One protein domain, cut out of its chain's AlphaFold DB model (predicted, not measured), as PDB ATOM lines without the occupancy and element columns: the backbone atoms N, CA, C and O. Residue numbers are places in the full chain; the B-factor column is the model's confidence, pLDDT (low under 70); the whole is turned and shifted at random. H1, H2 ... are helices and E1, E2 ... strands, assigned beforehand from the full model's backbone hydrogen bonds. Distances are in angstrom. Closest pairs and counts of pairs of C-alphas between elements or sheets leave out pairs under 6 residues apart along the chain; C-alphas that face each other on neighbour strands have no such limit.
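AT A GLANCE: This is residues 49 to 243 of the 245 residues of the protein "Phosphatidylserine decarboxylase" of Coccomyxa subellipsoidea (strain C-169) (UniProt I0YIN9). A twisted antiparallel sheet of seven strands runs through the middle, and a small sheet, E4, E9 and E8, covers part of one face, making a sandwich. The short helices H1, H2 and H5 pack over the other face, H6 sits beside E2 and E12, and a third sheet, E1, E13 and E11, has E11 near Val 65 of E2. The printed part has 195 residues with six named helices and thirteen named strands, in the order E1 E2 H1 H2 H3 E3 E4 E5 H4 H5 E6 E7 E8 E9 E10 E11 H6 E12 E13; the class is mixed. It is compact, with a radius of gyration of the C-alphas of 14.8 A and a rounded outline of 40 by 35 by 33 A.

HOW THE PARTS SIT: The large antiparallel sheet runs E5 (122 to 130), E6 (154 to 161), E7 (165 to 173), E10 (204 to 210), E3 (102 to 108), E2 (61 to 66), E12 (231 to 233). E6 and E7 form a hairpin, with N 157 and O 169 at 2.8 A; between E10 and E3, N 104 and O 208 are 2.8 A apart. E5 bends by 51 degrees at residue 125. The antiparallel sheet E4 (115 to 117), E9 (195 to 199), E8 (180 to 182) faces it, the parts that face each other 8.8 A centre to centre; N 116 and O 197 of E4 and E9 are 2.9 A apart. H1 (69 to 75), 7.8 A over the large sheet, runs across E2 at 63 degrees on the local plane. On the same face, H2 (84 to 88) is over E7 at 8.0 A and only just touches H5 (148 to 151), with 3 pairs of C-alphas within 8 A, the closest Leu 87 and Gly 150 at 4.8 A. H3 (90 to 95) only grazes this sheet; H4 (139 to 142) is not on it. H6 (219 to 226) is at the sheet's level; the closest C-alphas of E2 and H6, His 64 and Ser 225, are 5.1 A apart. In the antiparallel sheet E1 (54 to 56), E13 (238 to 242), E11 (215 to 217), N 55 and O 240 are 2.8 A apart. In H1, H2, H3 and H6 every O i to N i+4 pair is within hydrogen-bond range; H4 and H5 are too short for one.

IN THESE COORDINATES: E1 begins at C-alpha 54 (152.815, 239.536, 105.475), and E13 ends at C-alpha 242 (158.402, 236.637, 104.338). E7 measures 26.0 A, E5 23.2 A and H6 10.7 A.

THE WHOLE: The C-alphas farthest apart, Gly 50 and Ser 145, are 42.9 A apart. The printed part has no cut. The link E8 to E9 is long. No printed residue is under 70 in pLDDT.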
ATOM      1  N   PRO A  49     146.292 241.600 109.315       94.31
ATOM      2  CA  PRO A  49     146.752 242.531 110.352       94.31
ATOM      3  C   PRO A  49     147.391 241.830 111.563       94.31
ATOM      4  O   PRO A  49     148.187 242.440 112.271       94.31
ATOM      5  N   GLY A  50     147.069 240.551 111.784       93.56
ATOM      6  CA  GLY A  50     147.653 239.716 112.837       93.56
ATOM      7  C   GLY A  50     148.861 238.876 112.409       93.56
ATOM      8  O   GLY A  50     149.441 238.212 113.262       93.56
ATOM      9  N   ASP A  51     149.245 238.882 111.125       96.88
ATOM     10  CA  ASP A  51     150.405 238.129 110.632       96.88
ATOM     11  C   ASP A  51     151.535 239.090 110.239       96.88
ATOM     12  O   ASP A  51     151.467 239.828 109.245       96.88
ATOM     13  N   ALA A  52     152.597 239.082 111.047       96.00
ATOM     14  CA  ALA A  52     153.786 239.895 110.832       96.00
ATOM     15  C   ALA A  52     154.613 239.435 109.618       96.00
ATOM     16  O   ALA A  52     155.417 240.221 109.119       96.00
ATOM     17  N   ARG A  53     154.404 238.207 109.118       97.69
ATOM     18  CA  ARG A  53     155.089 237.679 107.926       97.69
ATOM     19  C   ARG A  53     154.534 238.238 106.630       97.69
ATOM     20  O   ARG A  53     155.166 238.076 105.598       97.69
ATOM     21  N   HIS A  54     153.368 238.872 106.650       98.12
ATOM     22  CA  HIS A  54     152.815 239.536 105.475       98.12
ATOM     23  C   HIS A  54     153.321 240.972 105.423       98.12
ATOM     24  O   HIS A  54     153.108 241.712 106.378       98.12
ATOM     25  N   ALA A  55     153.936 241.383 104.319       98.62
ATOM     26  CA  ALA A  55     154.223 242.784 104.034       98.62
ATOM     27  C   ALA A  55     153.051 243.410 103.271       98.62
ATOM     28  O   ALA A  55     152.361 242.733 102.507       98.62
ATOM     29  N   VAL A  56     152.853 244.716 103.446       98.75
ATOM     30  CA  VAL A  56     151.803 245.473 102.752       98.75
ATOM     31  C   VAL A  56     152.373 246.597 101.906       98.75
ATOM     32  O   VAL A  56     153.501 247.054 102.115       98.75
ATOM     33  N   GLN A  57     151.568 247.067 100.960       98.62
ATOM     34  CA  GLN A  57     151.888 248.231 100.156       98.62
ATOM     35  C   GLN A  57     152.043 249.462 101.054       98.62
ATOM     36  O   GLN A  57     151.156 249.757 101.864       98.62
ATOM     37  N   PRO A  58     153.147 250.209 100.916       97.88
ATOM     38  CA  PRO A  58     153.428 251.333 101.795       97.88
ATOM     39  C   PRO A  58     152.662 252.611 101.436       97.88
ATOM     40  O   PRO A  58     152.651 253.554 102.224       97.88
ATOM     41  N   ALA A  59     152.071 252.686 100.247       98.06
ATOM     42  CA  ALA A  59     151.392 253.870  99.740       98.06
ATOM     43  C   ALA A  59     150.341 253.483  98.696       98.06
ATOM     44  O   ALA A  59     150.428 252.410  98.093       98.06
ATOM     45  N   ASP A  60     149.393 254.387  98.451       98.19
ATOM     46  CA  ASP A  60     148.615 254.362  97.216       98.19
ATOM     47  C   ASP A  60     149.555 254.727  96.071       98.19
ATOM     48  O   ASP A  60     150.204 255.776  96.110       98.19
ATOM     49  N   ALA A  61     149.696 253.838  95.093       97.94
ATOM     50  CA  ALA A  61     150.756 253.990  94.115       97.94
ATOM     51  C   ALA A  61     150.497 253.240  92.813       97.94
ATOM     52  O   ALA A  61     149.702 252.307  92.712       97.94
ATOM     53  N   ARG A  62     151.291 253.624  91.818       97.88
ATOM     54  CA  ARG A  62     151.605 252.814  90.647       97.88
ATOM     55  C   ARG A  62     152.901 252.067  90.923       97.88
ATOM     56  O   ARG A  62     153.953 252.680  91.116       97.88
ATOM     57  N   LEU A  63     152.790 250.749  91.005       98.19
ATOM     58  CA  LEU A  63     153.799 249.867  91.564       98.19
ATOM     59  C   LEU A  63     154.560 249.087  90.491       98.19
ATOM     60  O   LEU A  63     153.962 248.543  89.558       98.19
ATOM     61  N   HIS A  64     155.863 248.935  90.726       98.50
ATOM     62  CA  HIS A  64     156.660 247.823  90.214       98.50
ATOM     63  C   HIS A  64     157.352 247.052  91.340       98.50
ATOM     64  O   HIS A  64     157.854 247.654  92.287       98.50
ATOM     65  N   VAL A  65     157.457 245.733  91.189       98.38
ATOM     66  CA  VAL A  65     158.250 244.848  92.049       98.38
ATOM     67  C   VAL A  65     159.237 244.043  91.208       98.38
ATOM     68  O   VAL A  65     158.889 243.505  90.157       98.38
ATOM     69  N   PHE A  66     160.478 243.955  91.671       98.44
ATOM     70  CA  PHE A  66     161.545 243.211  91.006       98.44
ATOM     71  C   PHE A  66     162.294 242.370  92.024       98.44
ATOM     72  O   PHE A  66     162.671 242.872  93.082       98.44
ATOM     73  N   GLU A  67     162.564 241.110  91.693       97.31
ATOM     74  CA  GLU A  67     163.251 240.181  92.604       97.31
ATOM     75  C   GLU A  67     164.736 240.516  92.758       97.31
ATOM     76  O   GLU A  67     165.390 240.044  93.686       97.31
ATOM     77  N   SER A  68     165.273 241.344  91.860       98.00
ATOM     78  CA  SER A  68     166.625 241.876  91.965       98.00
ATOM     79  C   SER A  68     166.732 243.290  91.396       98.00
ATOM     80  O   SER A  68     166.063 243.642  90.420       98.00
ATOM     81  N   ALA A  69     167.660 244.083  91.930       96.75
ATOM     82  CA  ALA A  69     168.021 245.376  91.351       96.75
ATOM     83  C   ALA A  69     168.495 245.261  89.887       96.75
ATOM     84  O   ALA A  69     168.223 246.150  89.085       96.75
ATOM     85  N   SER A  70     169.146 244.154  89.512       97.31
ATOM     86  CA  SER A  70     169.555 243.880  88.126       97.31
ATOM     87  C   SER A  70     168.363 243.665  87.187       97.31
ATOM     88  O   SER A  70     168.393 244.079  86.030       97.31
ATOM     89  N   GLU A  71     167.294 243.025  87.663       97.62
ATOM     90  CA  GLU A  71     166.048 242.909  86.903       97.62
ATOM     91  C   GLU A  71     165.374 244.279  86.753       97.62
ATOM     92  O   GLU A  71     164.970 244.645  85.645       97.62
ATOM     93  N   ALA A  72     165.341 245.067  87.831       97.75
ATOM     94  CA  ALA A  72     164.787 246.415  87.818       97.75
ATOM     95  C   ALA A  72     165.490 247.321  86.796       97.75
ATOM     96  O   ALA A  72     164.809 248.003  86.031       97.75
ATOM     97  N   THR A  73     166.826 247.301  86.714       97.12
ATOM     98  CA  THR A  73     167.570 248.094  85.716       97.12
ATOM     99  C   THR A  73     167.395 247.567  84.291       97.12
ATOM    100  O   THR A  73     167.259 248.318  83.317       97.12
ATOM    101  N   ARG A  74     167.298 246.244  84.132       97.25
ATOM    102  CA  ARG A  74     167.042 245.627  82.827       97.25
ATOM    103  C   ARG A  74     165.652 245.945  82.278       97.25
ATOM    104  O   ARG A  74     165.514 246.049  81.060       97.25
ATOM    105  N   ILE A  75     164.638 246.149  83.113       96.88
ATOM    106  CA  ILE A  75     163.248 246.319  82.655       96.88
ATOM    107  C   ILE A  75     162.769 247.772  82.761       96.88
ATOM    108  O   ILE A  75     162.184 248.296  81.806       96.88
ATOM    109  N   TRP A  76     163.044 248.439  83.882       97.69
ATOM    110  CA  TRP A  76     162.380 249.688  84.260       97.69
ATOM    111  C   TRP A  76     163.322 250.871  84.485       97.69
ATOM    112  O   TRP A  76     163.128 251.910  83.861       97.69
ATOM    113  N   ILE A  77     164.346 250.724  85.325       97.19
ATOM    114  CA  ILE A  77     165.271 251.807  85.688       97.19
ATOM    115  C   ILE A  77     166.354 251.918  84.612       97.19
ATOM    116  O   ILE A  77     167.219 251.052  84.521       97.19
ATOM    117  N   LYS A  78     166.311 252.963  83.781       96.94
ATOM    118  CA  LYS A  78     167.263 253.131  82.662       96.94
ATOM    119  C   LYS A  78     168.336 254.184  82.893       96.94
ATOM    120  O   LYS A  78     169.218 254.314  82.050       96.94
ATOM    121  N   GLY A  79     168.285 254.856  84.040       95.69
ATOM    122  CA  GLY A  79     169.288 255.829  84.437       95.69
ATOM    123  C   GLY A  79     170.693 255.233  84.451       95.69
ATOM    124  O   GLY A  79     170.934 254.176  85.045       95.69
ATOM    125  N   GLU A  80     171.626 255.916  83.800       94.19
ATOM    126  CA  GLU A  80     173.023 255.509  83.743       94.19
ATOM    127  C   GLU A  80     173.673 255.638  85.124       94.19
ATOM    128  O   GLU A  80     173.469 256.605  85.856       94.19
ATOM    129  N   GLY A  81     174.460 254.634  85.510       93.62
ATOM    130  CA  GLY A  81     175.158 254.638  86.797       93.62
ATOM    131  C   GLY A  81     174.275 254.380  88.025       93.62
ATOM    132  O   GLY A  81     174.787 254.448  89.148       93.62
ATOM    133  N   PHE A  82     172.990 254.039  87.849       97.31
ATOM    134  CA  PHE A  82     172.151 253.605  88.967       97.31
ATOM    135  C   PHE A  82     172.765 252.381  89.658       97.31
ATOM    136  O   PHE A  82     173.067 251.358  89.036       97.31
ATOM    137  N   THR A  83     172.892 252.464  90.980       97.31
ATOM    138  CA  THR A  83     173.236 251.330  91.842       97.31
ATOM    139  C   THR A  83     172.455 251.426  93.144       97.31
ATOM    140  O   THR A  83     172.154 252.521  93.620       97.31
ATOM    141  N   VAL A  84     172.200 250.284  93.787       97.69
ATOM    142  CA  VAL A  84     171.566 250.258  95.116       97.69
ATOM    143  C   VAL A  84     172.409 251.026  96.135       97.69
ATOM    144  O   VAL A  84     171.869 251.762  96.947       97.69
ATOM    145  N   GLY A  85     173.741 250.938  96.051       97.00
ATOM    146  CA  GLY A  85     174.641 251.700  96.918       97.00
ATOM    147  C   GLY A  85     174.539 253.215  96.738       97.00
ATOM    148  O   GLY A  85     174.676 253.946  97.714       97.00
ATOM    149  N   LYS A  86     174.267 253.704  95.523       96.06
ATOM    150  CA  LYS A  86     173.968 255.124  95.297       96.06
ATOM    151  C   LYS A  86     172.583 255.476  95.837       96.06
ATOM    152  O   LYS A  86     172.453 256.478  96.527       96.06
ATOM    153  N   LEU A  87     171.585 254.621  95.610       97.25
ATOM    154  CA  LEU A  87     170.218 254.810  96.099       97.25
ATOM    155  C   LEU A  87     170.146 254.918  97.633       97.25
ATOM    156  O   LEU A  87     169.586 255.885  98.140       97.25
ATOM    157  N   VAL A  88     170.710 253.953  98.364       96.88
ATOM    158  CA  VAL A  88     170.545 253.852  99.828       96.88
ATOM    159  C   VAL A  88     171.729 254.387 100.636       96.88
ATOM    160  O   VAL A  88     171.644 254.462 101.854       96.88
ATOM    161  N   GLY A  89     172.849 254.711  99.986       96.00
ATOM    162  CA  GLY A  89     174.118 255.010 100.651       96.00
ATOM    163  C   GLY A  89     175.054 253.796 100.691       96.00
ATOM    164  O   GLY A  89     174.687 252.683 101.067       96.00
ATOM    165  N   ARG A  90     176.316 254.001 100.289       94.75
ATOM    166  CA  ARG A  90     177.290 252.912 100.076       94.75
ATOM    167  C   ARG A  90     177.611 252.135 101.354       94.75
ATOM    168  O   ARG A  90     177.828 250.928 101.289       94.75
ATOM    169  N   GLN A  91     177.664 252.823 102.493       95.00
ATOM    170  CA  GLN A  91     177.965 252.199 103.783       95.00
ATOM    171  C   GLN A  91     176.817 251.297 104.237       95.00
ATOM    172  O   GLN A  91     177.062 250.138 104.569       95.00
ATOM    173  N   LEU A  92     175.574 251.784 104.154       95.94
ATOM    174  CA  LEU A  92     174.375 251.005 104.456       95.94
ATOM    175  C   LEU A  92     174.255 249.781 103.541       95.94
ATOM    176  O   LEU A  92     174.099 248.661 104.025       95.94
ATOM    177  N   ALA A  93     174.415 249.976 102.228       97.12
ATOM    178  CA  ALA A  93     174.346 248.890 101.254       97.12
ATOM    179  C   ALA A  93     175.378 247.786 101.515       97.12
ATOM    180  O   ALA A  93     175.070 246.607 101.346       97.12
ATOM    181  N   LYS A  94     176.594 248.161 101.937       97.00
ATOM    182  CA  LYS A  94     177.646 247.209 102.311       97.00
ATOM    183  C   LYS A  94     177.333 246.512 103.635       97.00
ATOM    184  O   LYS A  94     177.506 245.303 103.724       97.00
ATOM    185  N   ARG A  95     176.883 247.256 104.653       97.06
ATOM    186  CA  ARG A  95     176.557 246.719 105.985       97.06
ATOM    187  C   ARG A  95     175.442 245.675 105.929       97.06
ATOM    188  O   ARG A  95     175.506 244.701 106.667       97.06
ATOM    189  N   LEU A  96     174.443 245.893 105.079       96.69
ATOM    190  CA  LEU A  96     173.279 245.014 104.941       96.69
ATOM    191  C   LEU A  96     173.415 243.967 103.825       96.69
ATOM    192  O   LEU A  96     172.451 243.255 103.556       96.69
ATOM    193  N   ASP A  97     174.569 243.894 103.156       97.06
ATOM    194  CA  ASP A  97     174.801 243.037 101.987       97.06
ATOM    195  C   ASP A  97     173.653 243.093 100.959       97.06
ATOM    196  O   ASP A  97     173.000 242.105 100.628       97.06
ATOM    197  N   LEU A  98     173.365 244.293 100.445       97.56
ATOM    198  CA  LEU A  98     172.262 244.499  99.496       97.56
ATOM    199  C   LEU A  98     172.584 244.019  98.067       97.56
ATOM    200  O   LEU A  98     171.976 244.481  97.098       97.56
ATOM    201  N   GLN A  99     173.540 243.104  97.895       95.00
ATOM    202  CA  GLN A  99     173.798 242.492  96.596       95.00
ATOM    203  C   GLN A  99     172.648 241.560  96.203       95.00
ATOM    204  O   GLN A  99     172.275 240.637  96.922       95.00
ATOM    205  N   GLY A 100     172.065 241.797  95.025       95.62
ATOM    206  CA  GLY A 100     170.902 241.038  94.564       95.62
ATOM    207  C   GLY A 100     169.638 241.277  95.397       95.62
ATOM    208  O   GLY A 100     168.738 240.440  95.359       95.62
ATOM    209  N   CYS A 101     169.572 242.387  96.142       98.31
ATOM    210  CA  CYS A 101     168.361 242.812  96.834       98.31
ATOM    211  C   CYS A 101     167.207 243.028  95.850       98.31
ATOM    212  O   CYS A 101     167.424 243.364  94.679       98.31
ATOM    213  N   SER A 102     165.983 242.870  96.337       98.31
ATOM    214  CA  SER A 102     164.776 243.151  95.569       98.31
ATOM    215  C   SER A 102     164.323 244.598  95.763       98.31
ATOM    216  O   SER A 102     164.644 245.235  96.770       98.31
ATOM    217  N   LEU A 103     163.582 245.127  94.786       98.56
ATOM    218  CA  LEU A 103     163.099 246.508  94.776       98.56
ATOM    219  C   LEU A 103     161.584 246.553  94.588       98.56
ATOM    220  O   LEU A 103     161.041 245.907  93.694       98.56
ATOM    221  N   VAL A 104     160.931 247.387  95.389       98.75
ATOM    222  CA  VAL A 104     159.507 247.725  95.315       98.75
ATOM    223  C   VAL A 104     159.422 249.223  95.062       98.75
ATOM    224  O   VAL A 104     159.741 250.011  95.946       98.75
ATOM    225  N   ILE A 105     159.049 249.628  93.853       98.56
ATOM    226  CA  ILE A 105     159.030 251.024  93.406       98.56
ATOM    227  C   ILE A 105     157.578 251.490  93.394       98.56
ATOM    228  O   ILE A 105     156.821 251.135  92.496       98.56
ATOM    229  N   SER A 106     157.201 252.274  94.398       98.44
ATOM    230  CA  SER A 106     155.852 252.813  94.588       98.44
ATOM    231  C   SER A 106     155.836 254.280  94.174       98.44
ATOM    232  O   SER A 106     156.292 255.143  94.924       98.44
ATOM    233  N   ARG A 107     155.357 254.573  92.964       97.62
ATOM    234  CA  ARG A 107     155.243 255.948  92.464       97.62
ATOM    235  C   ARG A 107     153.856 256.502  92.765       97.62
ATOM    236  O   ARG A 107     152.870 255.976  92.254       97.62
ATOM    237  N   LEU A 108     153.799 257.594  93.516       96.56
ATOM    238  CA  LEU A 108     152.561 258.272  93.874       96.56
ATOM    239  C   LEU A 108     152.285 259.354  92.821       96.56
ATOM    240  O   LEU A 108     153.084 260.278  92.627       96.56
ATOM    241  N   ALA A 109     151.201 259.203  92.068       92.31
ATOM    242  CA  ALA A 109     150.732 260.210  91.126       92.31
ATOM    243  C   ALA A 109     149.839 261.242  91.832       92.31
ATOM    244  O   ALA A 109     149.299 260.931  92.883       92.31
ATOM    245  N   PRO A 110     149.624 262.433  91.246       88.12
ATOM    246  CA  PRO A 110     148.993 263.559  91.938       88.12
ATOM    247  C   PRO A 110     147.617 263.303  92.577       88.12
ATOM    248  O   PRO A 110     147.266 263.994  93.531       88.12
ATOM    249  N   GLN A 111     146.827 262.350  92.067       90.31
ATOM    250  CA  GLN A 111     145.542 261.978  92.675       90.31
ATOM    251  C   GLN A 111     145.668 261.100  93.921       90.31
ATOM    252  O   GLN A 111     144.724 261.021  94.710       90.31
ATOM    253  N   ASP A 112     146.791 260.402  94.070       94.94
ATOM    254  CA  ASP A 112     146.951 259.345  95.055       94.94
ATOM    255  C   ASP A 112     146.982 259.953  96.478       94.94
ATOM    256  O   ASP A 112     147.005 261.172  96.700       94.94
ATOM    257  N   TYR A 113     146.922 259.093  97.487       96.12
ATOM    258  CA  TYR A 113     147.114 259.476  98.880       96.12
ATOM    259  C   TYR A 113     148.615 259.606  99.182       96.12
ATOM    260  O   TYR A 113     149.341 258.618  99.200       96.12
ATOM    261  N   HIS A 114     149.093 260.832  99.432       96.44
ATOM    262  CA  HIS A 114     150.529 261.152  99.528       96.44
ATOM    263  C   HIS A 114     151.145 261.009 100.927       96.44
ATOM    264  O   HIS A 114     152.194 261.598 101.223       96.44
ATOM    265  N   ARG A 115     150.528 260.201 101.790       97.69
ATOM    266  CA  ARG A 115     151.169 259.743 103.024       97.69
ATOM    267  C   ARG A 115     151.652 258.315 102.839       97.69
ATOM    268  O   ARG A 115     151.038 257.523 102.129       97.69
ATOM    269  N   PHE A 116     152.770 258.002 103.470       97.81
ATOM    270  CA  PHE A 116     153.450 256.731 103.304       97.81
ATOM    271  C   PHE A 116     153.617 256.034 104.653       97.81
ATOM    272  O   PHE A 116     153.794 256.657 105.705       97.81
ATOM    273  N   HIS A 117     153.490 254.717 104.611       98.50
ATOM    274  CA  HIS A 117     153.287 253.850 105.757       98.50
ATOM    275  C   HIS A 117     154.333 252.736 105.779       98.50
ATOM    276  O   HIS A 117     154.960 252.416 104.763       98.50
ATOM    277  N   SER A 118     154.526 252.145 106.956       98.25
ATOM    278  CA  SER A 118     155.470 251.056 107.151       98.25
ATOM    279  C   SER A 118     154.964 249.788 106.457       98.25
ATOM    280  O   SER A 118     153.876 249.316 106.797       98.25
ATOM    281  N   PRO A 119     155.729 249.188 105.528       98.31
ATOM    282  CA  PRO A 119     155.314 247.958 104.854       98.31
ATOM    283  C   PRO A 119     155.387 246.729 105.772       98.31
ATOM    284  O   PRO A 119     154.778 245.705 105.475       98.31
ATOM    285  N   VAL A 120     156.133 246.819 106.880       98.50
ATOM    286  CA  VAL A 120     156.379 245.734 107.844       98.50
ATOM    287  C   VAL A 120     156.390 246.276 109.277       98.50
ATOM    288  O   VAL A 120     156.594 247.472 109.493       98.50
ATOM    289  N   SER A 121     156.204 245.402 110.267       98.19
ATOM    290  CA  SER A 121     156.445 245.743 111.675       98.19
ATOM    291  C   SER A 121     157.943 245.685 111.993       98.19
ATOM    292  O   SER A 121     158.654 244.805 111.491       98.19
ATOM    293  N   GLY A 122     158.429 246.599 112.833       97.75
ATOM    294  CA  GLY A 122     159.839 246.646 113.214       97.75
ATOM    295  C   GLY A 122     160.249 247.920 113.950       97.75
ATOM    296  O   GLY A 122     159.410 248.704 114.389       97.75
ATOM    297  N   THR A 123     161.558 248.136 114.066       98.44
ATOM    298  CA  THR A 123     162.148 249.322 114.706       98.44
ATOM    299  C   THR A 123     162.829 250.201 113.667       98.44
ATOM    300  O   THR A 123     163.658 249.709 112.900       98.44
ATOM    301  N   LEU A 124     162.531 251.501 113.664       97.88
ATOM    302  CA  LEU A 124     163.211 252.477 112.809       97.88
ATOM    303  C   LEU A 124     164.624 252.738 113.351       97.88
ATOM    304  O   LEU A 124     164.763 253.121 114.510       97.88
ATOM    305  N   ARG A 125     165.673 252.515 112.556       92.50
ATOM    306  CA  ARG A 125     167.065 252.497 113.051       92.50
ATOM    307  C   ARG A 125     167.921 253.688 112.656       92.50
ATOM    308  O   ARG A 125     168.694 254.132 113.486       92.50
ATOM    309  N   SER A 126     167.844 254.159 111.420       83.81
ATOM    310  CA  SER A 126     168.678 255.270 110.952       83.81
ATOM    311  C   SER A 126     167.943 256.093 109.913       83.81
ATOM    312  O   SER A 126     167.110 255.556 109.182       83.81
ATOM    313  N   PHE A 127     168.249 257.388 109.867       88.38
ATOM    314  CA  PHE A 127     167.681 258.354 108.931       88.38
ATOM    315  C   PHE A 127     168.818 259.084 108.215       88.38
ATOM    316  O   PHE A 127     169.478 259.942 108.797       88.38
ATOM    317  N   GLU A 128     169.047 258.759 106.945       88.75
ATOM    318  CA  GLU A 128     170.127 259.355 106.153       88.75
ATOM    319  C   GLU A 128     169.562 260.120 104.953       88.75
ATOM    320  O   GLU A 128     168.859 259.567 104.107       88.75
ATOM    321  N   GLY A 129     169.856 261.419 104.880       85.94
ATOM    322  CA  GLY A 129     169.497 262.262 103.740       85.94
ATOM    323  C   GLY A 129     170.582 262.247 102.663       85.94
ATOM    324  O   GLY A 129     171.768 262.332 102.976       85.94
ATOM    325  N   SER A 130     170.192 262.176 101.391       87.25
ATOM    326  CA  SER A 130     171.124 262.285 100.261       87.25
ATOM    327  C   SER A 130     170.446 262.863  99.017       87.25
ATOM    328  O   SER A 130     169.219 262.947  98.955       87.25
ATOM    329  N   GLY A 131     171.247 263.250  98.023       89.19
ATOM    330  CA  GLY A 131     170.784 263.889  96.790       89.19
ATOM    331  C   GLY A 131     170.354 265.349  96.973       89.19
ATOM    332  O   GLY A 131     170.028 265.801  98.072       89.19
ATOM    333  N   SER A 132     170.357 266.086  95.868       91.50
ATOM    334  CA  SER A 132     170.002 267.513  95.806       91.50
ATOM    335  C   SER A 132     168.937 267.808  94.762       91.50
ATOM    336  O   SER A 132     168.189 268.773  94.913       91.50
ATOM    337  N   GLU A 133     168.852 266.970  93.730       94.75
ATOM    338  CA  GLU A 133     168.026 267.240  92.565       94.75
ATOM    339  C   GLU A 133     166.549 266.936  92.821       94.75
ATOM    340  O   GLU A 133     166.164 266.281  93.793       94.75
ATOM    341  N   LEU A 134     165.701 267.422  91.921       93.88
ATOM    342  CA  LEU A 134     164.261 267.178  91.938       93.88
ATOM    343  C   LEU A 134     163.788 266.834  90.526       93.88
ATOM    344  O   LEU A 134     162.905 267.496  89.990       93.88
ATOM    345  N   TYR A 135     164.375 265.815  89.897       95.56
ATOM    346  CA  TYR A 135     163.918 265.305  88.604       95.56
ATOM    347  C   TYR A 135     162.539 264.666  88.707       95.56
ATOM    348  O   TYR A 135     162.107 264.246  89.778       95.56
ATOM    349  N   SER A 136     161.826 264.582  87.583       95.38
ATOM    350  CA  SER A 136     160.528 263.913  87.542       95.38
ATOM    351  C   SER A 136     160.695 262.412  87.763       95.38
ATOM    352  O   SER A 136     161.632 261.802  87.259       95.38
ATOM    353  N   VAL A 137     159.737 261.803  88.454       95.25
ATOM    354  CA  VAL A 137     159.658 260.344  88.624       95.25
ATOM    355  C   VAL A 137     158.622 259.704  87.700       95.25
ATOM    356  O   VAL A 137     158.322 258.524  87.837       95.25
ATOM    357  N   LYS A 138     158.058 260.457  86.742       95.12
ATOM    358  CA  LYS A 138     157.165 259.895  85.715       95.12
ATOM    359  C   LYS A 138     157.888 258.784  84.928       95.12
ATOM    360  O   LYS A 138     159.104 258.880  84.749       95.12
ATOM    361  N   PRO A 139     157.164 257.792  84.375       95.31
ATOM    362  CA  PRO A 139     157.763 256.666  83.653       95.31
ATOM    363  C   PRO A 139     158.806 257.061  82.603       95.31
ATOM    364  O   PRO A 139     159.870 256.456  82.534       95.31
ATOM    365  N   VAL A 140     158.544 258.118  81.828       95.69
ATOM    366  CA  VAL A 140     159.482 258.619  80.809       95.69
ATOM    367  C   VAL A 140     160.832 259.049  81.394       95.69
ATOM    368  O   VAL A 140     161.864 258.819  80.774       95.69
ATOM    369  N   ALA A 141     160.841 259.621  82.599       95.88
ATOM    370  CA  ALA A 141     162.052 260.099  83.253       95.88
ATOM    371  C   ALA A 141     162.831 258.950  83.907       95.88
ATOM    372  O   ALA A 141     164.038 258.848  83.705       95.88
ATOM    373  N   VAL A 142     162.145 258.023  84.588       96.19
ATOM    374  CA  VAL A 142     162.767 256.808  85.165       96.19
ATOM    375  C   VAL A 142     163.405 255.925  84.084       96.19
ATOM    376  O   VAL A 142     164.389 255.221  84.328       96.19
ATOM    377  N   ARG A 143     162.845 255.981  82.872       95.88
ATOM    378  CA  ARG A 143     163.314 255.257  81.689       95.88
ATOM    379  C   ARG A 143     164.262 256.068  80.795       95.88
ATOM    380  O   ARG A 143     164.613 255.586  79.720       95.88
ATOM    381  N   SER A 144     164.668 257.264  81.214       96.62
ATOM    382  CA  SER A 144     165.702 258.049  80.533       96.62
ATOM    383  C   SER A 144     167.106 257.634  80.991       96.62
ATOM    384  O   SER A 144     167.240 256.803  81.885       96.62
ATOM    385  N   SER A 145     168.151 258.229  80.411       95.69
ATOM    386  CA  SER A 145     169.539 258.040  80.860       95.69
ATOM    387  C   SER A 145     169.855 258.734  82.192       95.69
ATOM    388  O   SER A 145     170.909 258.484  82.771       95.69
ATOM    389  N   ILE A 146     168.957 259.570  82.723       95.94
ATOM    390  CA  ILE A 146     169.152 260.246  84.010       95.94
ATOM    391  C   ILE A 146     168.829 259.279  85.152       95.94
ATOM    392  O   ILE A 146     167.735 258.715  85.222       95.94
ATOM    393  N   ASP A 147     169.756 259.126  86.097       96.06
ATOM    394  CA  ASP A 147     169.537 258.384  87.342       96.06
ATOM    395  C   ASP A 147     168.688 259.187  88.341       96.06
ATOM    396  O   ASP A 147     169.156 259.669  89.372       96.06
ATOM    397  N   VAL A 148     167.398 259.325  88.033       96.81
ATOM    398  CA  VAL A 148     166.470 260.133  88.837       96.81
ATOM    399  C   VAL A 148     166.379 259.667  90.293       96.81
ATOM    400  O   VAL A 148     166.166 260.485  91.179       96.81
ATOM    401  N   PHE A 149     166.567 258.374  90.579       96.75
ATOM    402  CA  PHE A 149     166.486 257.855  91.948       96.75
ATOM    403  C   PHE A 149     167.773 258.072  92.749       96.75
ATOM    404  O   PHE A 149     167.704 258.291  93.959       96.75
ATOM    405  N   GLY A 150     168.940 258.015  92.102       94.94
ATOM    406  CA  GLY A 150     170.224 258.286  92.744       94.94
ATOM    407  C   GLY A 150     170.530 259.775  92.925       94.94
ATOM    408  O   GLY A 150     171.208 260.129  93.892       94.94
ATOM    409  N   GLU A 151     170.027 260.640  92.039       95.62
ATOM    410  CA  GLU A 151     170.278 262.091  92.086       95.62
ATOM    411  C   GLU A 151     169.270 262.858  92.947       95.62
ATOM    412  O   GLU A 151     169.638 263.823  93.628       95.62
ATOM    413  N   ASN A 152     168.002 262.433  92.952       96.69
ATOM    414  CA  ASN A 152     166.973 263.177  93.658       96.69
ATOM    415  C   ASN A 152     167.215 263.227  95.167       96.69
ATOM    416  O   ASN A 152     167.657 262.249  95.792       96.69
ATOM    417  N   LYS A 153     166.829 264.363  95.757       95.81
ATOM    418  CA  LYS A 153     166.718 264.542  97.200       95.81
ATOM    419  C   LYS A 153     165.833 263.447  97.787       95.81
ATOM    420  O   LYS A 153     164.673 263.275  97.401       95.81
ATOM    421  N   ARG A 154     166.380 262.725  98.756       96.25
ATOM    422  CA  ARG A 154     165.717 261.588  99.388       96.25
ATOM    423  C   ARG A 154     166.126 261.418 100.841       96.25
ATOM    424  O   ARG A 154     167.172 261.905 101.270       96.25
ATOM    425  N   LEU A 155     165.291 260.688 101.565       96.81
ATOM    426  CA  LEU A 155     165.528 260.239 102.928       96.81
ATOM    427  C   LEU A 155     165.510 258.710 102.954       96.81
ATOM    428  O   LEU A 155     164.576 258.094 102.445       96.81
ATOM    429  N   VAL A 156     166.541 258.104 103.527       97.69
ATOM    430  CA  VAL A 156     166.697 256.655 103.657       97.69
ATOM    431  C   VAL A 156     166.438 256.265 105.104       97.69
ATOM    432  O   VAL A 156     167.045 256.837 106.008       97.69
ATOM    433  N   VAL A 157     165.557 255.289 105.307       97.00
ATOM    434  CA  VAL A 157     165.184 254.761 106.619       97.00
ATOM    435  C   VAL A 157     165.410 253.255 106.653       97.00
ATOM    436  O   VAL A 157     164.877 252.530 105.816       97.00
ATOM    437  N   GLU A 158     166.183 252.758 107.616       97.88
ATOM    438  CA  GLU A 158     166.257 251.317 107.894       97.88
ATOM    439  C   GLU A 158     165.178 250.918 108.909       97.88
ATOM    440  O   GLU A 158     165.065 251.519 109.978       97.88
ATOM    441  N   ILE A 159     164.431 249.860 108.597       98.19
ATOM    442  CA  ILE A 159     163.453 249.218 109.473       98.19
ATOM    443  C   ILE A 159     163.989 247.830 109.831       98.19
ATOM    444  O   ILE A 159     164.095 246.953 108.976       98.19
ATOM    445  N   GLY A 160     164.338 247.619 111.098       98.00
ATOM    446  CA  GLY A 160     164.700 246.300 111.610       98.00
ATOM    447  C   GLY A 160     163.450 245.481 111.909       98.00
ATOM    448  O   GLY A 160     162.783 245.752 112.906       98.00
ATOM    449  N   SER A 161     163.144 244.498 111.068       97.88
ATOM    450  CA  SER A 161     161.985 243.613 111.186       97.88
ATOM    451  C   SER A 161     162.391 242.220 111.664       97.88
ATOM    452  O   SER A 161     163.428 241.697 111.257       97.88
ATOM    453  N   ALA A 162     161.559 241.606 112.508       97.25
ATOM    454  CA  ALA A 162     161.773 240.233 112.963       97.25
ATOM    455  C   ALA A 162     161.603 239.210 111.825       97.25
ATOM    456  O   ALA A 162     162.371 238.261 111.744       97.25
ATOM    457  N   GLU A 163     160.639 239.437 110.927       97.88
ATOM    458  CA  GLU A 163     160.280 238.478 109.872       97.88
ATOM    459  C   GLU A 163     161.062 238.695 108.569       97.88
ATOM    460  O   GLU A 163     161.260 237.761 107.798       97.88
ATOM    461  N   PHE A 164     161.504 239.932 108.308       98.00
ATOM    462  CA  PHE A 164     162.128 240.325 107.035       98.00
ATOM    463  C   PHE A 164     163.599 240.747 107.158       98.00
ATOM    464  O   PHE A 164     164.200 241.156 106.163       98.00
ATOM    465  N   GLY A 165     164.176 240.709 108.363       96.94
ATOM    466  CA  GLY A 165     165.498 241.277 108.622       96.94
ATOM    467  C   GLY A 165     165.505 242.801 108.461       96.94
ATOM    468  O   GLY A 165     164.563 243.487 108.862       96.94
ATOM    469  N   SER A 166     166.573 243.360 107.886       97.12
ATOM    470  CA  SER A 166     166.636 244.802 107.625       97.12
ATOM    471  C   SER A 166     165.943 245.149 106.307       97.12
ATOM    472  O   SER A 166     166.383 244.751 105.228       97.12
ATOM    473  N   VAL A 167     164.891 245.962 106.393       98.19
ATOM    474  CA  VAL A 167     164.178 246.531 105.244       98.19
ATOM    475  C   VAL A 167     164.596 247.989 105.089       98.19
ATOM    476  O   VAL A 167     164.510 248.760 106.041       98.19
ATOM    477  N   VAL A 168     165.060 248.385 103.904       98.31
ATOM    478  CA  VAL A 168     165.468 249.775 103.646       98.31
ATOM    479  C   VAL A 168     164.380 250.491 102.865       98.31
ATOM    480  O   VAL A 168     163.907 250.012 101.839       98.31
ATOM    481  N   TYR A 169     163.993 251.658 103.349       96.94
ATOM    482  CA  TYR A 169     162.872 252.434 102.861       96.94
ATOM    483  C   TYR A 169     163.363 253.805 102.398       96.94
ATOM    484  O   TYR A 169     163.868 254.597 103.189       96.94
ATOM    485  N   VAL A 170     163.273 254.074 101.099       98.19
ATOM    486  CA  VAL A 170     163.845 255.263 100.457       98.19
ATOM    487  C   VAL A 170     162.724 256.172  99.976       98.19
ATOM    488  O   VAL A 170     161.968 255.825  99.072       98.19
ATOM    489  N   ILE A 171     162.631 257.348 100.579       97.69
ATOM    490  CA  ILE A 171     161.563 258.325 100.385       97.69
ATOM    491  C   ILE A 171     162.110 259.424  99.477       97.69
ATOM    492  O   ILE A 171     162.963 260.206  99.895       97.69
ATOM    493  N   ILE A 172     161.663 259.462  98.223       97.38
ATOM    494  CA  ILE A 172     162.257 260.274  97.156       97.38
ATOM    495  C   ILE A 172     161.317 261.427  96.804       97.38
ATOM    496  O   ILE A 172     160.177 261.214  96.380       97.38
ATOM    497  N   ALA A 173     161.814 262.655  96.952       95.06
ATOM    498  CA  ALA A 173     161.148 263.850  96.452       95.06
ATOM    499  C   ALA A 173     161.415 264.007  94.947       95.06
ATOM    500  O   ALA A 173     162.479 263.640  94.450       95.06
ATOM    501  N   ALA A 174     160.459 264.561  94.209       93.06
ATOM    502  CA  ALA A 174     160.600 264.849  92.785       93.06
ATOM    503  C   ALA A 174     160.162 266.288  92.483       93.06
ATOM    504  O   ALA A 174     159.863 267.063  93.395       93.06
ATOM    505  N   VAL A 175     160.115 266.641  91.193       90.12
ATOM    506  CA  VAL A 175     159.609 267.940  90.711       90.12
ATOM    507  C   VAL A 175     158.367 268.373  91.492       90.12
ATOM    508  O   VAL A 175     157.436 267.590  91.693       90.12
ATOM    509  N   GLN A 176     158.372 269.650  91.878       83.31
ATOM    510  CA  GLN A 176     157.329 270.348  92.630       83.31
ATOM    511  C   GLN A 176     157.170 269.942  94.097       83.31
ATOM    512  O   GLN A 176     156.542 270.721  94.802       83.31
ATOM    513  N   VAL A 177     157.781 268.848  94.583       81.94
ATOM    514  CA  VAL A 177     157.667 268.446  95.997       81.94
ATOM    515  C   VAL A 177     158.236 269.510  96.914       81.94
ATOM    516  O   VAL A 177     159.442 269.748  96.940       81.94
ATOM    517  N   GLY A 178     157.356 270.106  97.721       72.56
ATOM    518  CA  GLY A 178     157.755 271.109  98.707       72.56
ATOM    519  C   GLY A 178     158.640 270.542  99.824       72.56
ATOM    520  O   GLY A 178     159.613 271.175 100.228       72.56
ATOM    521  N   SER A 179     158.324 269.347 100.331       87.50
ATOM    522  CA  SER A 179     159.054 268.711 101.432       87.50
ATOM    523  C   SER A 179     158.689 267.234 101.615       87.50
ATOM    524  O   SER A 179     157.632 266.776 101.178       87.50
ATOM    525  N   ILE A 180     159.569 266.518 102.319       94.12
ATOM    526  CA  ILE A 180     159.300 265.226 102.960       94.12
ATOM    527  C   ILE A 180     159.164 265.507 104.458       94.12
ATOM    528  O   ILE A 180     160.072 266.104 105.045       94.12
ATOM    529  N   THR A 181     158.063 265.089 105.078       95.31
ATOM    530  CA  THR A 181     157.840 265.257 106.518       95.31
ATOM    531  C   THR A 181     157.645 263.901 107.179       95.31
ATOM    532  O   THR A 181     156.723 263.168 106.837       95.31
ATOM    533  N   MET A 182     158.506 263.583 108.146       96.06
ATOM    534  CA  MET A 182     158.379 262.386 108.977       96.06
ATOM    535  C   MET A 182     157.472 262.667 110.173       96.06
ATOM    536  O   MET A 182     157.593 263.711 110.815       96.06
ATOM    537  N   THR A 183     156.588 261.724 110.486       96.25
ATOM    538  CA  THR A 183     155.749 261.740 111.699       96.25
ATOM    539  C   THR A 183     156.274 260.789 112.774       96.25
ATOM    540  O   THR A 183     155.810 260.817 113.913       96.25
ATOM    541  N   THR A 184     157.280 259.986 112.431       96.12
ATOM    542  CA  THR A 184     157.979 259.050 113.313       96.12
ATOM    543  C   THR A 184     159.422 259.476 113.567       96.12
ATOM    544  O   THR A 184     159.956 260.365 112.900       96.12
ATOM    545  N   LYS A 185     160.071 258.829 114.539       94.81
ATOM    546  CA  LYS A 185     161.453 259.125 114.947       94.81
ATOM    547  C   LYS A 185     162.332 257.878 114.928       94.81
ATOM    548  O   LYS A 185     161.839 256.755 114.993       94.81
ATOM    549  N   GLU A 186     163.640 258.087 114.873       95.25
ATOM    550  CA  GLU A 186     164.622 257.023 115.082       95.25
ATOM    551  C   GLU A 186     164.430 256.342 116.448       95.25
ATOM    552  O   GLU A 186     164.048 256.981 117.428       95.25
ATOM    553  N   GLY A 187     164.634 255.026 116.491       96.56
ATOM    554  CA  GLY A 187     164.405 254.169 117.655       96.56
ATOM    555  C   GLY A 187     162.941 253.786 117.893       96.56
ATOM    556  O   GLY A 187     162.668 252.921 118.724       96.56
ATOM    557  N   GLN A 188     161.988 254.389 117.179       97.75
ATOM    558  CA  GLN A 188     160.568 254.105 117.364       97.75
ATOM    559  C   GLN A 188     160.201 252.709 116.840       97.75
ATOM    560  O   GLN A 188     160.571 252.332 115.726       97.75
ATOM    561  N   GLN A 189     159.419 251.967 117.628       98.06
ATOM    562  CA  GLN A 189     158.739 250.767 117.148       98.06
ATOM    563  C   GLN A 189     157.514 251.153 116.321       98.06
ATOM    564  O   GLN A 189     156.716 252.005 116.724       98.06
ATOM    565  N   VAL A 190     157.371 250.512 115.169       97.56
ATOM    566  CA  VAL A 190     156.258 250.711 114.246       97.56
ATOM    567  C   VAL A 190     155.602 249.383 113.913       97.56
ATOM    568  O   VAL A 190     156.252 248.340 113.809       97.56
ATOM    569  N   THR A 191     154.292 249.435 113.727       97.50
ATOM    570  CA  THR A 191     153.507 248.309 113.223       97.50
ATOM    571  C   THR A 191     153.325 248.423 111.713       97.50
ATOM    572  O   THR A 191     153.353 249.514 111.139       97.50
ATOM    573  N   LYS A 192     153.146 247.285 111.046       97.62
ATOM    574  CA  LYS A 192     152.760 247.226 109.636       97.62
ATOM    575  C   LYS A 192     151.512 248.079 109.375       97.62
ATOM    576  O   LYS A 192     150.516 247.943 110.079       97.62
ATOM    577  N   GLY A 193     151.562 248.945 108.365       97.62
ATOM    578  CA  GLY A 193     150.487 249.882 108.034       97.62
ATOM    579  C   GLY A 193     150.487 251.177 108.853       97.62
ATOM    580  O   GLY A 193     149.670 252.060 108.596       97.62
ATOM    581  N   GLN A 194     151.404 251.351 109.807       97.81
ATOM    582  CA  GLN A 194     151.533 252.601 110.553       97.81
ATOM    583  C   GLN A 194     152.120 253.716 109.680       97.81
ATOM    584  O   GLN A 194     153.083 253.494 108.950       97.81
ATOM    585  N   GLU A 195     151.560 254.924 109.777       98.19
ATOM    586  CA  GLU A 195     152.068 256.114 109.083       98.19
ATOM    587  C   GLU A 195     153.512 256.417 109.513       98.19
ATOM    588  O   GLU A 195     153.808 256.469 110.708       98.19
ATOM    589  N   LEU A 196     154.395 256.632 108.534       97.81
ATOM    590  CA  LEU A 196     155.781 257.058 108.753       97.81
ATOM    591  C   LEU A 196     155.983 258.541 108.422       97.81
ATOM    592  O   LEU A 196     156.836 259.214 109.007       97.81
ATOM    593  N   GLY A 197     155.211 259.060 107.469       97.44
ATOM    594  CA  GLY A 197     155.321 260.439 107.030       97.44
ATOM    595  C   GLY A 197     154.472 260.742 105.805       97.44
ATOM    596  O   GLY A 197     153.607 259.961 105.407       97.44
ATOM    597  N   TYR A 198     154.709 261.908 105.214       97.50
ATOM    598  CA  TYR A 198     153.993 262.376 104.035       97.50
ATOM    599  C   TYR A 198     154.833 263.317 103.170       97.50
ATOM    600  O   TYR A 198     155.837 263.886 103.611       97.50
ATOM    601  N   PHE A 199     154.403 263.474 101.921       95.62
ATOM    602  CA  PHE A 199     154.949 264.446 100.980       95.62
ATOM    603  C   PHE A 199     154.072 265.701 100.929       95.62
ATOM    604  O   PHE A 199     152.846 265.615 100.976       95.62
ATOM    605  N   SER A 200     154.697 266.869 100.781       90.00
ATOM    606  CA  SER A 200     153.996 268.066 100.291       90.00
ATOM    607  C   SER A 200     153.728 267.957  98.782       90.00
ATOM    608  O   SER A 200     154.290 267.082  98.121       90.00
ATOM    609  N   TYR A 201     152.897 268.857  98.238       86.12
ATOM    610  CA  TYR A 201     152.471 268.868  96.831       86.12
ATOM    611  C   TYR A 201     153.622 268.620  95.859       86.12
ATOM    612  O   TYR A 201     154.614 269.326  95.961       86.12
ATOM    613  N   GLY A 202     153.484 267.665  94.933       85.19
ATOM    614  CA  GLY A 202     154.471 267.361  93.889       85.19
ATOM    615  C   GLY A 202     154.552 265.873  93.533       85.19
ATOM    616  O   GLY A 202     153.795 265.054  94.044       85.19
ATOM    617  N   GLY A 203     155.467 265.500  92.635       87.38
ATOM    618  CA  GLY A 203     155.674 264.087  92.292       87.38
ATOM    619  C   GLY A 203     156.487 263.355  93.360       87.38
ATOM    620  O   GLY A 203     157.514 263.861  93.787       87.38
ATOM    621  N   SER A 204     156.109 262.145  93.763       93.75
ATOM    622  CA  SER A 204     156.899 261.412  94.755       93.75
ATOM    623  C   SER A 204     156.983 259.920  94.480       93.75
ATOM    624  O   SER A 204     156.152 259.333  93.784       93.75
ATOM    625  N   THR A 205     158.034 259.310  95.021       97.56
ATOM    626  CA  THR A 205     158.259 257.869  94.943       97.56
ATOM    627  C   THR A 205     158.770 257.367  96.281       97.56
ATOM    628  O   THR A 205     159.613 257.995  96.919       97.56
ATOM    629  N   VAL A 206     158.301 256.192  96.674       98.06
ATOM    630  CA  VAL A 206     158.880 255.400  97.751       98.06
ATOM    631  C   VAL A 206     159.483 254.143  97.137       98.06
ATOM    632  O   VAL A 206     158.811 253.438  96.385       98.06
ATOM    633  N   ILE A 207     160.743 253.845  97.453       98.62
ATOM    634  CA  ILE A 207     161.373 252.571  97.099       98.62
ATOM    635  C   ILE A 207     161.611 251.765  98.371       98.62
ATOM    636  O   ILE A 207     162.347 252.204  99.249       98.62
ATOM    637  N   THR A 208     161.020 250.574  98.455       98.75
ATOM    638  CA  THR A 208     161.334 249.606  99.517       98.75
ATOM    639  C   THR A 208     162.316 248.571  98.982       98.75
ATOM    640  O   THR A 208     162.121 248.019  97.897       98.75
ATOM    641  N   VAL A 209     163.376 248.316  99.737       98.69
ATOM    642  CA  VAL A 209     164.447 247.378  99.413       98.69
ATOM    643  C   VAL A 209     164.446 246.274 100.456       98.69
ATOM    644  O   VAL A 209     164.587 246.542 101.651       98.69
ATOM    645  N   PHE A 210     164.324 245.034  99.997       98.62
ATOM    646  CA  PHE A 210     164.456 243.856 100.847       98.62
ATOM    647  C   PHE A 210     165.760 243.138 100.517       98.62
ATOM    648  O   PHE A 210     166.167 243.070  99.352       98.62
ATOM    649  N   GLN A 211     166.414 242.582 101.537       98.12
ATOM    650  CA  GLN A 211     167.561 241.702 101.327       98.12
ATOM    651  C   GLN A 211     167.172 240.531 100.415       98.12
ATOM    652  O   GLN A 211     166.004 240.134 100.321       98.12
ATOM    653  N   ARG A 212     168.165 239.987  99.704       97.31
ATOM    654  CA  ARG A 212     167.942 238.946  98.701       97.31
ATOM    655  C   ARG A 212     167.159 237.774  99.294       97.31
ATOM    656  O   ARG A 212     167.649 237.046 100.150       97.31
ATOM    657  N   GLY A 213     165.972 237.540  98.744       96.56
ATOM    658  CA  GLY A 213     165.128 236.415  99.119       96.56
ATOM    659  C   GLY A 213     164.435 236.553 100.472       96.56
ATOM    660  O   GLY A 213     163.893 235.550 100.908       96.56
ATOM    661  N   ALA A 214     164.421 237.730 101.108       98.00
ATOM    662  CA  ALA A 214     163.685 237.964 102.358       98.00
ATOM    663  C   ALA A 214     162.156 237.957 102.166       98.00
ATOM    664  O   ALA A 214     161.409 237.677 103.098       98.00
ATOM    665  N   ILE A 215     161.680 238.233 100.948       98.50
ATOM    666  CA  ILE A 215     160.257 238.293 100.608       98.50
ATOM    667  C   ILE A 215     159.968 237.521  99.318       98.50
ATOM    668  O   ILE A 215     160.749 237.553  98.365       98.50
ATOM    669  N   LYS A 216     158.818 236.848  99.293       98.50
ATOM    670  CA  LYS A 216     158.163 236.341  98.091       98.50
ATOM    671  C   LYS A 216     156.988 237.261  97.770       98.50
ATOM    672  O   LYS A 216     156.037 237.321  98.544       98.50
ATOM    673  N   TYR A 217     157.075 237.977  96.656       98.62
ATOM    674  CA  TYR A 217     156.027 238.901  96.225       98.62
ATOM    675  C   TYR A 217     154.793 238.173  95.696       98.62
ATOM    676  O   TYR A 217     154.886 237.036  95.221       98.62
ATOM    677  N   ASP A 218     153.662 238.872  95.719       98.62
ATOM    678  CA  ASP A 218     152.439 238.399  95.080       98.62
ATOM    679  C   ASP A 218     152.630 238.260  93.561       98.62
ATOM    680  O   ASP A 218     153.301 239.060  92.895       98.62
ATOM    681  N   ALA A 219     152.091 237.171  93.011       98.12
ATOM    682  CA  ALA A 219     152.441 236.704  91.672       98.12
ATOM    683  C   ALA A 219     151.970 237.654  90.557       98.12
ATOM    684  O   ALA A 219     152.633 237.782  89.525       98.12
ATOM    685  N   ASP A 220     150.840 238.325  90.758       98.00
ATOM    686  CA  ASP A 220     150.283 239.321  89.846       98.00
ATOM    687  C   ASP A 220     151.175 240.569  89.758       98.00
ATOM    688  O   ASP A 220     151.504 241.011  88.652       98.00
ATOM    689  N   LEU A 221     151.668 241.065  90.898       98.44
ATOM    690  CA  LEU A 221     152.593 242.201  90.961       98.44
ATOM    691  C   LEU A 221     153.877 241.904  90.176       98.44
ATOM    692  O   LEU A 221     154.344 242.733  89.382       98.44
ATOM    693  N   GLN A 222     154.436 240.701  90.352       97.31
ATOM    694  CA  GLN A 222     155.621 240.252  89.616       97.31
ATOM    695  C   GLN A 222     155.343 240.119  88.114       97.31
ATOM    696  O   GLN A 222     156.136 240.583  87.287       97.31
ATOM    697  N   ALA A 223     154.216 239.506  87.743       98.00
ATOM    698  CA  ALA A 223     153.841 239.296  86.348       98.00
ATOM    699  C   ALA A 223     153.665 240.621  85.590       98.00
ATOM    700  O   ALA A 223     154.145 240.750  84.460       98.00
ATOM    701  N   ASN A 224     153.032 241.617  86.214       98.25
ATOM    702  CA  ASN A 224     152.852 242.950  85.635       98.25
ATOM    703  C   ASN A 224     154.189 243.689  85.500       98.25
ATOM    704  O   ASN A 224     154.500 244.248  84.443       98.25
ATOM    705  N   SER A 225     155.035 243.611  86.528       97.94
ATOM    706  CA  SER A 225     156.338 244.283  86.543       97.94
ATOM    707  C   SER A 225     157.288 243.746  85.475       97.94
ATOM    708  O   SER A 225     157.963 244.528  84.803       97.94
ATOM    709  N   ARG A 226     157.278 242.431  85.219       97.12
ATOM    710  CA  ARG A 226     158.057 241.811  84.130       97.12
ATOM    711  C   ARG A 226     157.631 242.273  82.734       97.12
ATOM    712  O   ARG A 226     158.442 242.236  81.812       97.12
ATOM    713  N   LYS A 227     156.395 242.753  82.588       97.06
ATOM    714  CA  LYS A 227     155.858 243.370  81.363       97.06
ATOM    715  C   LYS A 227     156.044 244.892  81.333       97.06
ATOM    716  O   LYS A 227     155.469 245.549  80.472       97.06
ATOM    717  N   ALA A 228     156.800 245.462  82.278       95.38
ATOM    718  CA  ALA A 228     156.934 246.907  82.474       95.38
ATOM    719  C   ALA A 228     155.576 247.632  82.598       95.38
ATOM    720  O   ALA A 228     155.442 248.781  82.184       95.38
ATOM    721  N   THR A 229     154.568 246.955  83.157       96.25
ATOM    722  CA  THR A 229     153.231 247.508  83.401       96.25
ATOM    723  C   THR A 229     153.098 247.873  84.873       96.25
ATOM    724  O   THR A 229     153.337 247.036  85.743       96.25
ATOM    725  N   GLU A 230     152.771 249.133  85.150       96.12
ATOM    726  CA  GLU A 230     152.513 249.594  86.513       96.12
ATOM    727  C   GLU A 230     151.220 248.964  87.040       96.12
ATOM    728  O   GLU A 230     150.208 248.934  86.340       96.12
ATOM    729  N   THR A 231     151.242 248.490  88.285       98.25
ATOM    730  CA  THR A 231     150.031 248.009  88.967       98.25
ATOM    731  C   THR A 231     149.497 249.111  89.869       98.25
ATOM    732  O   THR A 231     150.247 249.634  90.689       98.25
ATOM    733  N   LEU A 232     148.226 249.489  89.718       97.88
ATOM    734  CA  LEU A 232     147.577 250.379  90.680       97.88
ATOM    735  C   LEU A 232     147.326 249.597  91.971       97.88
ATOM    736  O   LEU A 232     146.677 248.555  91.937       97.88
ATOM    737  N   VAL A 233     147.843 250.101  93.086       98.44
ATOM    738  CA  VAL A 233     147.696 249.489  94.406       98.44
ATOM    739  C   VAL A 233     147.309 250.531  95.446       98.44
ATOM    740  O   VAL A 233     147.608 251.718  95.296       98.44
ATOM    741  N   HIS A 234     146.681 250.068  96.521       98.31
ATOM    742  CA  HIS A 234     146.342 250.889  97.677       98.31
ATOM    743  C   HIS A 234     147.246 250.561  98.860       98.31
ATOM    744  O   HIS A 234     147.595 249.395  99.073       98.31
ATOM    745  N   MET A 235     147.572 251.571  99.664       98.31
ATOM    746  CA  MET A 235     148.241 251.402 100.949       98.31
ATOM    747  C   MET A 235     147.507 250.346 101.784       98.31
ATOM    748  O   MET A 235     146.278 250.331 101.839       98.31
ATOM    749  N   GLY A 236     148.263 249.447 102.410       98.19
ATOM    750  CA  GLY A 236     147.709 248.388 103.255       98.19
ATOM    751  C   GLY A 236     147.321 247.103 102.520       98.19
ATOM    752  O   GLY A 236     147.225 246.072 103.178       98.19
ATOM    753  N   SER A 237     147.181 247.111 101.190       98.50
ATOM    754  CA  SER A 237     146.970 245.873 100.417       98.50
ATOM    755  C   SER A 237     148.206 244.962 100.434       98.50
ATOM    756  O   SER A 237     149.303 245.407 100.775       98.50
ATOM    757  N   SER A 238     148.039 243.679 100.098       98.44
ATOM    758  CA  SER A 238     149.140 242.709 100.123       98.44
ATOM    759  C   SER A 238     150.281 243.098  99.169       98.44
ATOM    760  O   SER A 238     150.075 243.630  98.074       98.44
ATOM    761  N   LEU A 239     151.513 242.883  99.632       98.62
ATOM    762  CA  LEU A 239     152.736 243.004  98.835       98.62
ATOM    763  C   LEU A 239     153.416 241.643  98.639       98.62
ATOM    764  O   LEU A 239     154.042 241.395  97.605       98.62
ATOM    765  N   GLY A 240     153.345 240.790  99.657       98.38
ATOM    766  CA  GLY A 240     153.977 239.483  99.669       98.38
ATOM    767  C   GLY A 240     154.266 238.995 101.082       98.38
ATOM    768  O   GLY A 240     153.950 239.655 102.073       98.38
ATOM    769  N   VAL A 241     154.911 237.836 101.168       98.50
ATOM    770  CA  VAL A 241     155.131 237.118 102.429       98.50
ATOM    771  C   VAL A 241     156.619 236.866 102.655       98.50
ATOM    772  O   VAL A 241     157.368 236.585 101.714       98.50
ATOM    773  N   ALA A 242     157.055 236.969 103.907       98.19
ATOM    774  CA  ALA A 242     158.402 236.637 104.338       98.19
ATOM    775  C   ALA A 242     158.728 235.172 104.022       98.19
ATOM    776  O   ALA A 242     157.880 234.284 104.125       98.19
ATOM    777  N   THR A 243     159.972 234.902 103.643       96.94
ATOM    778  CA  THR A 243     160.403 233.543 103.271       96.94
ATOM    779  C   THR A 243     160.962 232.735 104.444       96.94
ATOM    780  O   THR A 243     161.175 231.533 104.287       96.94
TER     781      THR A 243